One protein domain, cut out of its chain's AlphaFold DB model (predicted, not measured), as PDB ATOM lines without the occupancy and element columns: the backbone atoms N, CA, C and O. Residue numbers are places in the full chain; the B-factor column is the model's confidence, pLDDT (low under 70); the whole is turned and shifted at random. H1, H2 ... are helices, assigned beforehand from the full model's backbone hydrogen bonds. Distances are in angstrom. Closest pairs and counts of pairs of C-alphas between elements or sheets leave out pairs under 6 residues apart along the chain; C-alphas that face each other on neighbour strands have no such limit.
ATOM      1  N   ASP A 969      -8.813  32.194 -13.022       81.81
ATOM      2  CA  ASP A 969      -8.570  32.999 -11.816       81.81
ATOM      3  C   ASP A 969      -9.171  34.412 -11.925       81.81
ATOM      4  O   ASP A 969      -9.579  34.981 -10.917       81.81
ATOM      5  N   VAL A 970      -9.273  34.989 -13.132       86.12
ATOM      6  CA  VAL A 970      -9.746  36.376 -13.316       86.12
ATOM      7  C   VAL A 970     -11.213  36.552 -12.886       86.12
ATOM      8  O   VAL A 970     -11.464  37.403 -12.025       86.12
ATOM      9  N   PRO A 971     -12.194  35.768 -13.391       84.56
ATOM     10  CA  PRO A 971     -13.580  35.881 -12.933       84.56
ATOM     11  C   PRO A 971     -13.740  35.549 -11.446       84.56
ATOM     12  O   PRO A 971     -14.528  36.197 -10.758       84.56
ATOM     13  N   GLN A 972     -12.979  34.573 -10.935       83.81
ATOM     14  CA  GLN A 972     -13.011  34.207  -9.521       83.81
ATOM     15  C   GLN A 972     -12.532  35.368  -8.640       83.81
ATOM     16  O   GLN A 972     -13.246  35.782  -7.729       83.81
ATOM     17  N   ALA A 973     -11.364  35.938  -8.935       87.94
ATOM     18  CA  ALA A 973     -10.809  37.056  -8.183       87.94
ATOM     19  C   ALA A 973     -11.712  38.301  -8.258       87.94
ATOM     20  O   ALA A 973     -11.873  39.007  -7.264       87.94
ATOM     21  N   MET A 974     -12.357  38.547  -9.403       89.00
ATOM     22  CA  MET A 974     -13.344  39.622  -9.551       89.00
ATOM     23  C   MET A 974     -14.582  39.388  -8.669       89.00
ATOM     24  O   MET A 974     -15.029  40.304  -7.978       89.00
ATOM     25  N   GLN A 975     -15.097  38.155  -8.621       87.25
ATOM     26  CA  GLN A 975     -16.206  37.783  -7.738       87.25
ATOM     27  C   GLN A 975     -15.821  37.908  -6.254       87.25
ATOM     28  O   GLN A 975     -16.623  38.384  -5.454       87.25
ATOM     29  N   GLU A 976     -14.593  37.540  -5.878       88.69
ATOM     30  CA  GLU A 976     -14.082  37.697  -4.509       88.69
ATOM     31  C   GLU A 976     -14.023  39.167  -4.070       88.69
ATOM     32  O   GLU A 976     -14.277  39.472  -2.899       88.69
ATOM     33  N   VAL A 977     -13.685  40.077  -4.991       92.06
ATOM     34  CA  VAL A 977     -13.738  41.527  -4.760       92.06
ATOM     35  C   VAL A 977     -15.193  41.970  -4.600       92.06
ATOM     36  O   VAL A 977     -15.522  42.584  -3.586       92.06
ATOM     37  N   ALA A 978     -16.082  41.605  -5.528       91.12
ATOM     38  CA  ALA A 978     -17.499  41.978  -5.485       91.12
ATOM     39  C   ALA A 978     -18.201  41.500  -4.200       91.12
ATOM     40  O   ALA A 978     -18.880  42.279  -3.531       91.12
ATOM     41  N   ASN A 979     -17.980  40.246  -3.794       90.19
ATOM     42  CA  ASN A 979     -18.513  39.690  -2.548       90.19
ATOM     43  C   ASN A 979     -18.024  40.476  -1.324       90.19
ATOM     44  O   ASN A 979     -18.787  40.704  -0.384       90.19
ATOM     45  N   GLN A 980     -16.755  40.896  -1.322       93.19
ATOM     46  CA  GLN A 980     -16.203  41.674  -0.220       93.19
ATOM     47  C   GLN A 980     -16.745  43.109  -0.191       93.19
ATOM     48  O   GLN A 980     -17.014  43.621   0.888       93.19
ATOM     49  N   ILE A 981     -16.976  43.735  -1.348       93.12
ATOM     50  CA  ILE A 981     -17.618  45.057  -1.437       93.12
ATOM     51  C   ILE A 981     -18.995  45.032  -0.764       93.12
ATOM     52  O   ILE A 981     -19.312  45.905   0.045       93.12
ATOM     53  N   VAL A 982     -19.792  43.993  -1.039       91.31
ATOM     54  CA  VAL A 982     -21.115  43.817  -0.421       91.31
ATOM     55  C   VAL A 982     -21.012  43.685   1.099       91.31
ATOM     56  O   VAL A 982     -21.840  44.258   1.802       91.31
ATOM     57  N   LYS A 983     -19.996  42.978   1.611       91.25
ATOM     58  CA  LYS A 983     -19.750  42.847   3.058       91.25
ATOM     59  C   LYS A 983     -19.318  44.164   3.705       91.25
ATOM     60  O   LYS A 983     -19.724  44.435   4.829       91.25
ATOM     61  N   ASP A 984     -18.510  44.961   3.009       93.25
ATOM     62  CA  ASP A 984     -17.895  46.158   3.584       93.25
ATOM     63  C   ASP A 984     -18.837  47.374   3.577       93.25
ATOM     64  O   ASP A 984     -18.857  48.129   4.547       93.25
ATOM     65  N   ILE A 985     -19.609  47.591   2.502       93.31
ATOM     66  CA  ILE A 985     -20.450  48.801   2.348       93.31
ATOM     67  C   ILE A 985     -21.886  48.539   1.874       93.31
ATOM     68  O   ILE A 985     -22.686  49.474   1.840       93.31
ATOM     69  N   GLY A 986     -22.230  47.293   1.539       90.50
ATOM     70  CA  GLY A 986     -23.540  46.918   1.004       90.50
ATOM     71  C   GLY A 986     -23.662  47.099  -0.516       90.50
ATOM     72  O   GLY A 986     -23.118  48.035  -1.101       90.50
ATOM     73  N   ALA A 987     -24.409  46.196  -1.164       89.31
ATOM     74  CA  ALA A 987     -24.578  46.180  -2.623       89.31
ATOM     75  C   ALA A 987     -25.261  47.449  -3.163       89.31
ATOM     76  O   ALA A 987     -24.792  48.025  -4.140       89.31
ATOM     77  N   GLU A 988     -26.338  47.899  -2.509       89.38
ATOM     78  CA  GLU A 988     -27.115  49.074  -2.935       89.38
ATOM     79  C   GLU A 988     -26.283  50.357  -2.890       89.38
ATOM     80  O   GLU A 988     -26.299  51.148  -3.828       89.38
ATOM     81  N   LYS A 989     -25.483  50.532  -1.830       91.69
ATOM     82  CA  LYS A 989     -24.624  51.709  -1.676       91.69
ATOM     83  C   LYS A 989     -23.548  51.765  -2.758       91.69
ATOM     84  O   LYS A 989     -23.321  52.827  -3.319       91.69
ATOM     85  N   PHE A 990     -22.907  50.636  -3.065       93.38
ATOM     86  CA  PHE A 990     -21.872  50.585  -4.100       93.38
ATOM     87  C   PHE A 990     -22.431  50.775  -5.517       93.38
ATOM     88  O   PHE A 990     -21.808  51.426  -6.350       93.38
ATOM     89  N   LYS A 991     -23.621  50.230  -5.795       90.44
ATOM     90  CA  LYS A 991     -24.312  50.430  -7.079       90.44
ATOM     91  C   LYS A 991     -24.794  51.864  -7.285       90.44
ATOM     92  O   LYS A 991     -24.909  52.286  -8.427       90.44
ATOM     93  N   ALA A 992     -25.095  52.581  -6.202       92.31
ATOM     94  CA  ALA A 992     -25.529  53.974  -6.255       92.31
ATOM     95  C   ALA A 992     -24.374  54.974  -6.449       92.31
ATOM     96  O   ALA A 992     -24.637  56.107  -6.844       92.31
ATOM     97  N   MET A 993     -23.126  54.579  -6.169       94.56
ATOM     98  CA  MET A 993     -21.944  55.416  -6.416       94.56
ATOM     99  C   MET A 993     -21.756  55.663  -7.914       94.56
ATOM    100  O   MET A 993     -21.969  54.761  -8.733       94.56
ATOM    101  N   SER A 994     -21.278  56.858  -8.266       95.19
ATOM    102  CA  SER A 994     -20.716  57.067  -9.602       95.19
ATOM    103  C   SER A 994     -19.480  56.177  -9.806       95.19
ATOM    104  O   SER A 994     -18.887  55.677  -8.844       95.19
ATOM    105  N   VAL A 995     -19.086  55.942 -11.062       92.75
ATOM    106  CA  VAL A 995     -17.913  55.104 -11.362       92.75
ATOM    107  C   VAL A 995     -16.654  55.719 -10.745       92.75
ATOM    108  O   VAL A 995     -15.857  55.001 -10.147       92.75
ATOM    109  N   GLU A 996     -16.522  57.041 -10.822       94.44
ATOM    110  CA  GLU A 996     -15.421  57.815 -10.251       94.44
ATOM    111  C   GLU A 996     -15.387  57.742  -8.713       94.44
ATOM    112  O   GLU A 996     -14.328  57.510  -8.131       94.44
ATOM    113  N   GLU A 997     -16.535  57.861  -8.037       95.06
ATOM    114  CA  GLU A 997     -16.620  57.724  -6.571       95.06
ATOM    115  C   GLU A 997     -16.249  56.308  -6.105       95.06
ATOM    116  O   GLU A 997     -15.532  56.124  -5.117       95.06
ATOM    117  N   ALA A 998     -16.742  55.292  -6.818       94.44
ATOM    118  CA  ALA A 998     -16.438  53.895  -6.537       94.44
ATOM    119  C   ALA A 998     -14.952  53.578  -6.772       94.44
ATOM    120  O   ALA A 998     -14.358  52.823  -5.995       94.44
ATOM    121  N   GLU A 999     -14.351  54.166  -7.811       94.44
ATOM    122  CA  GLU A 999     -12.918  54.083  -8.092       94.44
ATOM    123  C   GLU A 999     -12.098  54.645  -6.940       94.44
ATOM    124  O   GLU A 999     -11.267  53.935  -6.363       94.44
ATOM    125  N   GLU A1000     -12.353  55.903  -6.585       94.62
ATOM    126  CA  GLU A1000     -11.623  56.606  -5.538       94.62
ATOM    127  C   GLU A1000     -11.731  55.853  -4.210       94.62
ATOM    128  O   GLU A1000     -10.721  55.623  -3.534       94.62
ATOM    129  N   TRP A1001     -12.933  55.378  -3.866       95.69
ATOM    130  CA  TRP A1001     -13.147  54.574  -2.669       95.69
ATOM    131  C   TRP A1001     -12.347  53.265  -2.703       95.69
ATOM    132  O   TRP A1001     -11.628  52.969  -1.748       95.69
ATOM    133  N   LEU A1002     -12.410  52.479  -3.781       95.06
ATOM    134  CA  LEU A1002     -11.673  51.211  -3.875       95.06
ATOM    135  C   LEU A1002     -10.149  51.411  -3.857       95.06
ATOM    136  O   LEU A1002      -9.422  50.583  -3.295       95.06
ATOM    137  N   GLN A1003      -9.656  52.508  -4.429       93.50
ATOM    138  CA  GLN A1003      -8.230  52.825  -4.467       93.50
ATOM    139  C   GLN A1003      -7.702  53.302  -3.111       93.50
ATOM    140  O   GLN A1003      -6.625  52.871  -2.699       93.50
ATOM    141  N   THR A1004      -8.454  54.130  -2.385       93.50
ATOM    142  CA  THR A1004      -7.971  54.797  -1.159       93.50
ATOM    143  C   THR A1004      -8.405  54.112   0.136       93.50
ATOM    144  O   THR A1004      -7.716  54.211   1.152       93.50
ATOM    145  N   SER A1005      -9.516  53.371   0.117       90.88
ATOM    146  CA  SER A1005     -10.099  52.794   1.325       90.88
ATOM    147  C   SER A1005      -9.180  51.742   1.976       90.88
ATOM    148  O   SER A1005      -8.603  50.886   1.281       90.88
ATOM    149  N   PRO A1006      -9.081  51.736   3.323       92.19
ATOM    150  CA  PRO A1006      -8.393  50.693   4.079       92.19
ATOM    151  C   PRO A1006      -9.232  49.412   4.233       92.19
ATOM    152  O   PRO A1006      -8.781  48.464   4.873       92.19
ATOM    153  N   THR A1007     -10.451  49.366   3.684       94.56
ATOM    154  CA  THR A1007     -11.341  48.200   3.772       94.56
ATOM    155  C   THR A1007     -10.758  46.962   3.081       94.56
ATOM    156  O   THR A1007      -9.864  47.043   2.230       94.56
ATOM    157  N   THR A1008     -11.287  45.780   3.421       94.19
ATOM    158  CA  THR A1008     -10.811  44.517   2.833       94.19
ATOM    159  C   THR A1008     -11.096  44.479   1.330       94.19
ATOM    160  O   THR A1008     -10.266  43.991   0.563       94.19
ATOM    161  N   ALA A1009     -12.223  45.046   0.892       93.25
ATOM    162  CA  ALA A1009     -12.565  45.242  -0.511       93.25
ATOM    163  C   ALA A1009     -11.517  46.093  -1.242       93.25
ATOM    164  O   ALA A1009     -11.030  45.669  -2.288       93.25
ATOM    165  N   GLY A1010     -11.105  47.229  -0.664       93.56
ATOM    166  CA  GLY A1010     -10.061  48.083  -1.239       93.56
ATOM    167  C   GLY A1010      -8.718  47.356  -1.360       93.56
ATOM    168  O   GLY A1010      -8.075  47.380  -2.410       93.56
ATOM    169  N   HIS A1011      -8.313  46.605  -0.328       95.62
ATOM    170  CA  HIS A1011      -7.095  45.791  -0.396       95.62
ATOM    171  C   HIS A1011      -7.174  44.700  -1.479       95.62
ATOM    172  O   HIS A1011      -6.236  44.543  -2.266       95.62
ATOM    173  N   LYS A1012      -8.289  43.959  -1.554       94.56
ATOM    174  CA  LYS A1012      -8.495  42.927  -2.582       94.56
ATOM    175  C   LYS A1012      -8.520  43.518  -3.991       94.56
ATOM    176  O   LYS A1012      -7.933  42.924  -4.889       94.56
ATOM    177  N   PHE A1013      -9.132  44.684  -4.179       95.69
ATOM    178  CA  PHE A1013      -9.158  45.386  -5.460       95.69
ATOM    179  C   PHE A1013      -7.755  45.815  -5.911       95.69
ATOM    180  O   PHE A1013      -7.337  45.478  -7.017       95.69
ATOM    181  N   ARG A1014      -6.964  46.451  -5.036       94.94
ATOM    182  CA  ARG A1014      -5.567  46.808  -5.355       94.94
ATOM    183  C   ARG A1014      -4.711  45.574  -5.656       94.94
ATOM    184  O   ARG A1014      -3.893  45.593  -6.573       94.94
ATOM    185  N   LYS A1015      -4.931  44.467  -4.935       94.56
ATOM    186  CA  LYS A1015      -4.279  43.178  -5.217       94.56
ATOM    187  C   LYS A1015      -4.703  42.598  -6.571       94.56
ATOM    188  O   LYS A1015      -3.856  42.055  -7.280       94.56
ATOM    189  N   PHE A1016      -5.980  42.720  -6.939       94.00
ATOM    190  CA  PHE A1016      -6.480  42.337  -8.259       94.00
ATOM    191  C   PHE A1016      -5.779  43.146  -9.353       94.00
ATOM    192  O   PHE A1016      -5.223  42.550 -10.269       94.00
ATOM    193  N   LEU A1017      -5.714  44.475  -9.224       93.94
ATOM    194  CA  LEU A1017      -5.022  45.331 -10.191       93.94
ATOM    195  C   LEU A1017      -3.526  45.004 -10.298       93.94
ATOM    196  O   LEU A1017      -2.994  44.932 -11.402       93.94
ATOM    197  N   ALA A1018      -2.846  44.730  -9.184       91.00
ATOM    198  CA  ALA A1018      -1.435  44.341  -9.214       91.00
ATOM    199  C   ALA A1018      -1.194  43.016  -9.966       91.00
ATOM    200  O   ALA A1018      -0.160  42.849 -10.612       91.00
ATOM    201  N   ARG A1019      -2.140  42.069  -9.885       89.38
ATOM    202  CA  ARG A1019      -2.024  40.738 -10.500       89.38
ATOM    203  C   ARG A1019      -2.534  40.685 -11.942       89.38
ATOM    204  O   ARG A1019      -1.921  40.002 -12.753       89.38
ATOM    205  N   HIS A1020      -3.640  41.368 -12.233       92.25
ATOM    206  CA  HIS A1020      -4.421  41.242 -13.474       92.25
ATOM    207  C   HIS A1020      -4.650  42.572 -14.198       92.25
ATOM    208  O   HIS A1020      -5.240  42.585 -15.274       92.25
ATOM    209  N   GLY A1021      -4.185  43.693 -13.646       93.38
ATOM    210  CA  GLY A1021      -4.419  45.026 -14.204       93.38
ATOM    211  C   GLY A1021      -3.786  45.257 -15.577       93.38
ATOM    212  O   GLY A1021      -4.221  46.144 -16.293       93.38
ATOM    213  N   HIS A1022      -2.803  44.455 -15.996       93.62
ATOM    214  CA  HIS A1022      -2.215  44.537 -17.343       93.62
ATOM    215  C   HIS A1022      -3.139  44.021 -18.461       93.62
ATOM    216  O   HIS A1022      -2.788  44.134 -19.635       93.62
ATOM    217  N   ARG A1023      -4.296  43.440 -18.123       92.25
ATOM    218  CA  ARG A1023      -5.256  42.885 -19.086       92.25
ATOM    219  C   ARG A1023      -6.242  43.936 -19.604       92.25
ATOM    220  O   ARG A1023      -6.526  44.931 -18.940       92.25
ATOM    221  N   CYS A1024      -6.756  43.690 -20.809       90.38
ATOM    222  CA  CYS A1024      -7.750  44.507 -21.513       90.38
ATOM    223  C   CYS A1024      -8.461  43.698 -22.604       90.38
ATOM    224  O   CYS A1024      -8.083  42.566 -22.896       90.38
ATOM    225  N   LEU A1025      -9.463  44.297 -23.255       85.88
ATOM    226  CA  LEU A1025      -9.846  43.865 -24.601       85.88
ATOM    227  C   LEU A1025      -8.713  44.173 -25.582       85.88
ATOM    228  O   LEU A1025      -8.022  45.176 -25.422       85.88
ATOM    229  N   LYS A1026      -8.553  43.336 -26.614       90.06
ATOM    230  CA  LYS A1026      -7.487  43.475 -27.620       90.06
ATOM    231  C   LYS A1026      -6.093  43.549 -26.971       90.06
ATOM    232  O   LYS A1026      -5.331  44.484 -27.213       90.06
ATOM    233  N   GLU A1027      -5.756  42.546 -26.155       92.25
ATOM    234  CA  GLU A1027      -4.546  42.511 -25.307       92.25
ATOM    235  C   GLU A1027      -3.227  42.761 -26.075       92.25
ATOM    236  O   GLU A1027      -2.289  43.347 -25.525       92.25
ATOM    237  N   PHE A1028      -3.175  42.363 -27.352       91.69
ATOM    238  CA  PHE A1028      -2.007  42.483 -28.235       91.69
ATOM    239  C   PHE A1028      -1.897  43.802 -29.014       91.69
ATOM    240  O   PHE A1028      -0.941  43.967 -29.759       91.69
ATOM    241  N   ASP A1029      -2.835  44.742 -28.886       93.56
ATOM    242  CA  ASP A1029      -2.658  46.080 -29.468       93.56
ATOM    243  C   ASP A1029      -2.114  47.038 -28.405       93.56
ATOM    244  O   ASP A1029      -2.766  47.273 -27.387       93.56
ATOM    245  N   VAL A1030      -0.923  47.605 -28.620       94.81
ATOM    246  CA  VAL A1030      -0.294  48.551 -27.681       94.81
ATOM    247  C   VAL A1030      -1.131  49.815 -27.455       94.81
ATOM    248  O   VAL A1030      -0.918  50.483 -26.453       94.81
ATOM    249  N   ARG A1031      -2.128  50.102 -28.303       95.19
ATOM    250  CA  ARG A1031      -3.110  51.180 -28.101       95.19
ATOM    251  C   ARG A1031      -4.156  50.887 -27.014       95.19
ATOM    252  O   ARG A1031      -4.712  51.818 -26.441       95.19
ATOM    253  N   SER A1032      -4.465  49.617 -26.739       92.69
ATOM    254  CA  SER A1032      -5.580  49.228 -25.858       92.69
ATOM    255  C   SER A1032      -5.408  49.723 -24.422       92.69
ATOM    256  O   SER A1032      -4.321  49.639 -23.865       92.69
ATOM    257  N   ILE A1033      -6.488  50.167 -23.780       91.50
ATOM    258  CA  ILE A1033      -6.453  50.657 -22.395       91.50
ATOM    259  C   ILE A1033      -6.632  49.480 -21.423       91.50
ATOM    260  O   ILE A1033      -7.616  48.744 -21.505       91.50
ATOM    261  N   THR A1034      -5.676  49.292 -20.507       94.56
ATOM    262  CA  THR A1034      -5.684  48.209 -19.505       94.56
ATOM    263  C   THR A1034      -6.456  48.578 -18.246       94.56
ATOM    264  O   THR A1034      -6.556  49.754 -17.906       94.56
ATOM    265  N   TRP A1035      -6.958  47.583 -17.506       93.56
ATOM    266  CA  TRP A1035      -7.641  47.824 -16.223       93.56
ATOM    267  C   TRP A1035      -6.763  48.543 -15.193       93.56
ATOM    268  O   TRP A1035      -7.272  49.203 -14.296       93.56
ATOM    269  N   GLY A1036      -5.443  48.388 -15.287       92.94
ATOM    270  CA  GLY A1036      -4.478  49.080 -14.443       92.94
ATOM    271  C   GLY A1036      -4.207  50.521 -14.878       92.94
ATOM    272  O   GLY A1036      -3.733  51.297 -14.057       92.94
ATOM    273  N   MET A1037      -4.477  50.870 -16.141       92.00
ATOM    274  CA  MET A1037      -4.396  52.245 -16.648       92.00
ATOM    275  C   MET A1037      -5.699  53.009 -16.406       92.00
ATOM    276  O   MET A1037      -5.648  54.156 -15.973       92.00
ATOM    277  N   ASP A1038      -6.839  52.367 -16.669       92.56
ATOM    278  CA  ASP A1038      -8.180  52.894 -16.421       92.56
ATOM    279  C   ASP A1038      -9.093  51.759 -15.900       92.56
ATOM    280  O   ASP A1038      -9.490  50.865 -16.663       92.56
ATOM    281  N   PRO A1039      -9.432  51.747 -14.597       92.94
ATOM    282  CA  PRO A1039     -10.252  50.700 -14.001       92.94
ATOM    283  C   PRO A1039     -11.763  50.923 -14.175       92.94
ATOM    284  O   PRO A1039     -12.538  50.097 -13.689       92.94
ATOM    285  N   LYS A1040     -12.231  51.978 -14.859       91.06
ATOM    286  CA  LYS A1040     -13.666  52.324 -14.937       91.06
ATOM    287  C   LYS A1040     -14.547  51.180 -15.431       91.06
ATOM    288  O   LYS A1040     -15.597  50.896 -14.855       91.06
ATOM    289  N   LEU A1041     -14.106  50.470 -16.470       87.25
ATOM    290  CA  LEU A1041     -14.835  49.308 -16.983       87.25
ATOM    291  C   LEU A1041     -14.877  48.161 -15.962       87.25
ATOM    292  O   LEU A1041     -15.913  47.525 -15.786       87.25
ATOM    293  N   LEU A1042     -13.768  47.915 -15.259       90.25
ATOM    294  CA  LEU A1042     -13.710  46.920 -14.188       90.25
ATOM    295  C   LEU A1042     -14.672  47.279 -13.048       90.25
ATOM    296  O   LEU A1042     -15.344  46.399 -12.515       90.25
ATOM    297  N   ILE A1043     -14.788  48.559 -12.701       92.38
ATOM    298  CA  ILE A1043     -15.709  49.040 -11.665       92.38
ATOM    299  C   ILE A1043     -17.158  48.810 -12.075       92.38
ATOM    300  O   ILE A1043     -17.913  48.242 -11.287       92.38
ATOM    301  N   LYS A1044     -17.531  49.144 -13.316       89.69
ATOM    302  CA  LYS A1044     -18.860  48.816 -13.858       89.69
ATOM    303  C   LYS A1044     -19.155  47.317 -13.744       89.69
ATOM    304  O   LYS A1044     -20.238  46.926 -13.311       89.69
ATOM    305  N   LEU A1045     -18.192  46.453 -14.077       88.12
ATOM    306  CA  LEU A1045     -18.346  45.000 -13.920       88.12
ATOM    307  C   LEU A1045     -18.549  44.599 -12.449       88.12
ATOM    308  O   LEU A1045     -19.455  43.823 -12.146       88.12
ATOM    309  N   LEU A1046     -17.772  45.166 -11.520       90.56
ATOM    310  CA  LEU A1046     -17.921  44.923 -10.081       90.56
ATOM    311  C   LEU A1046     -19.279  45.401  -9.544       90.56
ATOM    312  O   LEU A1046     -19.881  44.706  -8.727       90.56
ATOM    313  N   GLN A1047     -19.784  46.547 -10.009       89.69
ATOM    314  CA  GLN A1047     -21.103  47.067  -9.632       89.69
ATOM    315  C   GLN A1047     -22.215  46.116 -10.075       89.69
ATOM    316  O   GLN A1047     -23.136  45.846  -9.304       89.69
ATOM    317  N   ASN A1048     -22.101  45.537 -11.270       84.88
ATOM    318  CA  ASN A1048     -23.057  44.544 -11.755       84.88
ATOM    319  C   ASN A1048     -22.981  43.225 -10.976       84.88
ATOM    320  O   ASN A1048     -24.018  42.644 -10.653       84.88
ATOM    321  N   LEU A1049     -21.773  42.779 -10.613       84.94
ATOM    322  CA  LEU A1049     -21.569  41.576  -9.801       84.94
ATOM    323  C   LEU A1049     -22.011  41.748  -8.340       84.94
ATOM    324  O   LEU A1049     -22.385  40.767  -7.691       84.94
ATOM    325  N   ALA A1050     -22.002  42.974  -7.808       84.56
ATOM    326  CA  ALA A1050     -22.410  43.249  -6.437       84.56
ATOM    327  C   ALA A1050     -23.857  42.775  -6.185       84.56
ATOM    328  O   ALA A1050     -24.809  43.173  -6.858       84.56
TER     329      ALA A1050
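Overview. This is residues 969 to 1050 of the 1237 residues of the protein "Putative phosphoenolpyruvate synthase" of Araneus ventricosus (UniProt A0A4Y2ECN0). H1 and H4 lie side by side, running opposite ways, with H5 packed on H1, H3 across H4, H2 at one end and residues 1021 to 1039 reaching to the other. The printed part has 82 residues with five named helices, H1 to H5: all helix. It is compact, radius of gyration of the C-alphas 12.2 A, spanning 37 by 24 by 21 A.

Along the chain. Find C-alpha 969 at (-8.570, 32.999, -11.816); from there H1 runs 24.3 A to 985. H2 is 987 to 992, H3 995 to 1004, H4 1008 to 1020, H5 1040 to 1049, its last C-alpha at (-21.569, 41.576, -9.801).

Arrangement. H1 touches H4 at a shallow tilt of 19 degrees, closest C-alphas Gln 980 and Ala 1009, 5.1 A. H3 touches H4 residues 1009 to 1014 alone, closest C-alphas Leu 1002 and Gly 1010, 4.4 A. In each helix every O i to N i+4 pair is within hydrogen-bond range.

Size, cuts and confidence. The link H4 to H5 is long; the printed part has no cut and no residue under pLDDT 70.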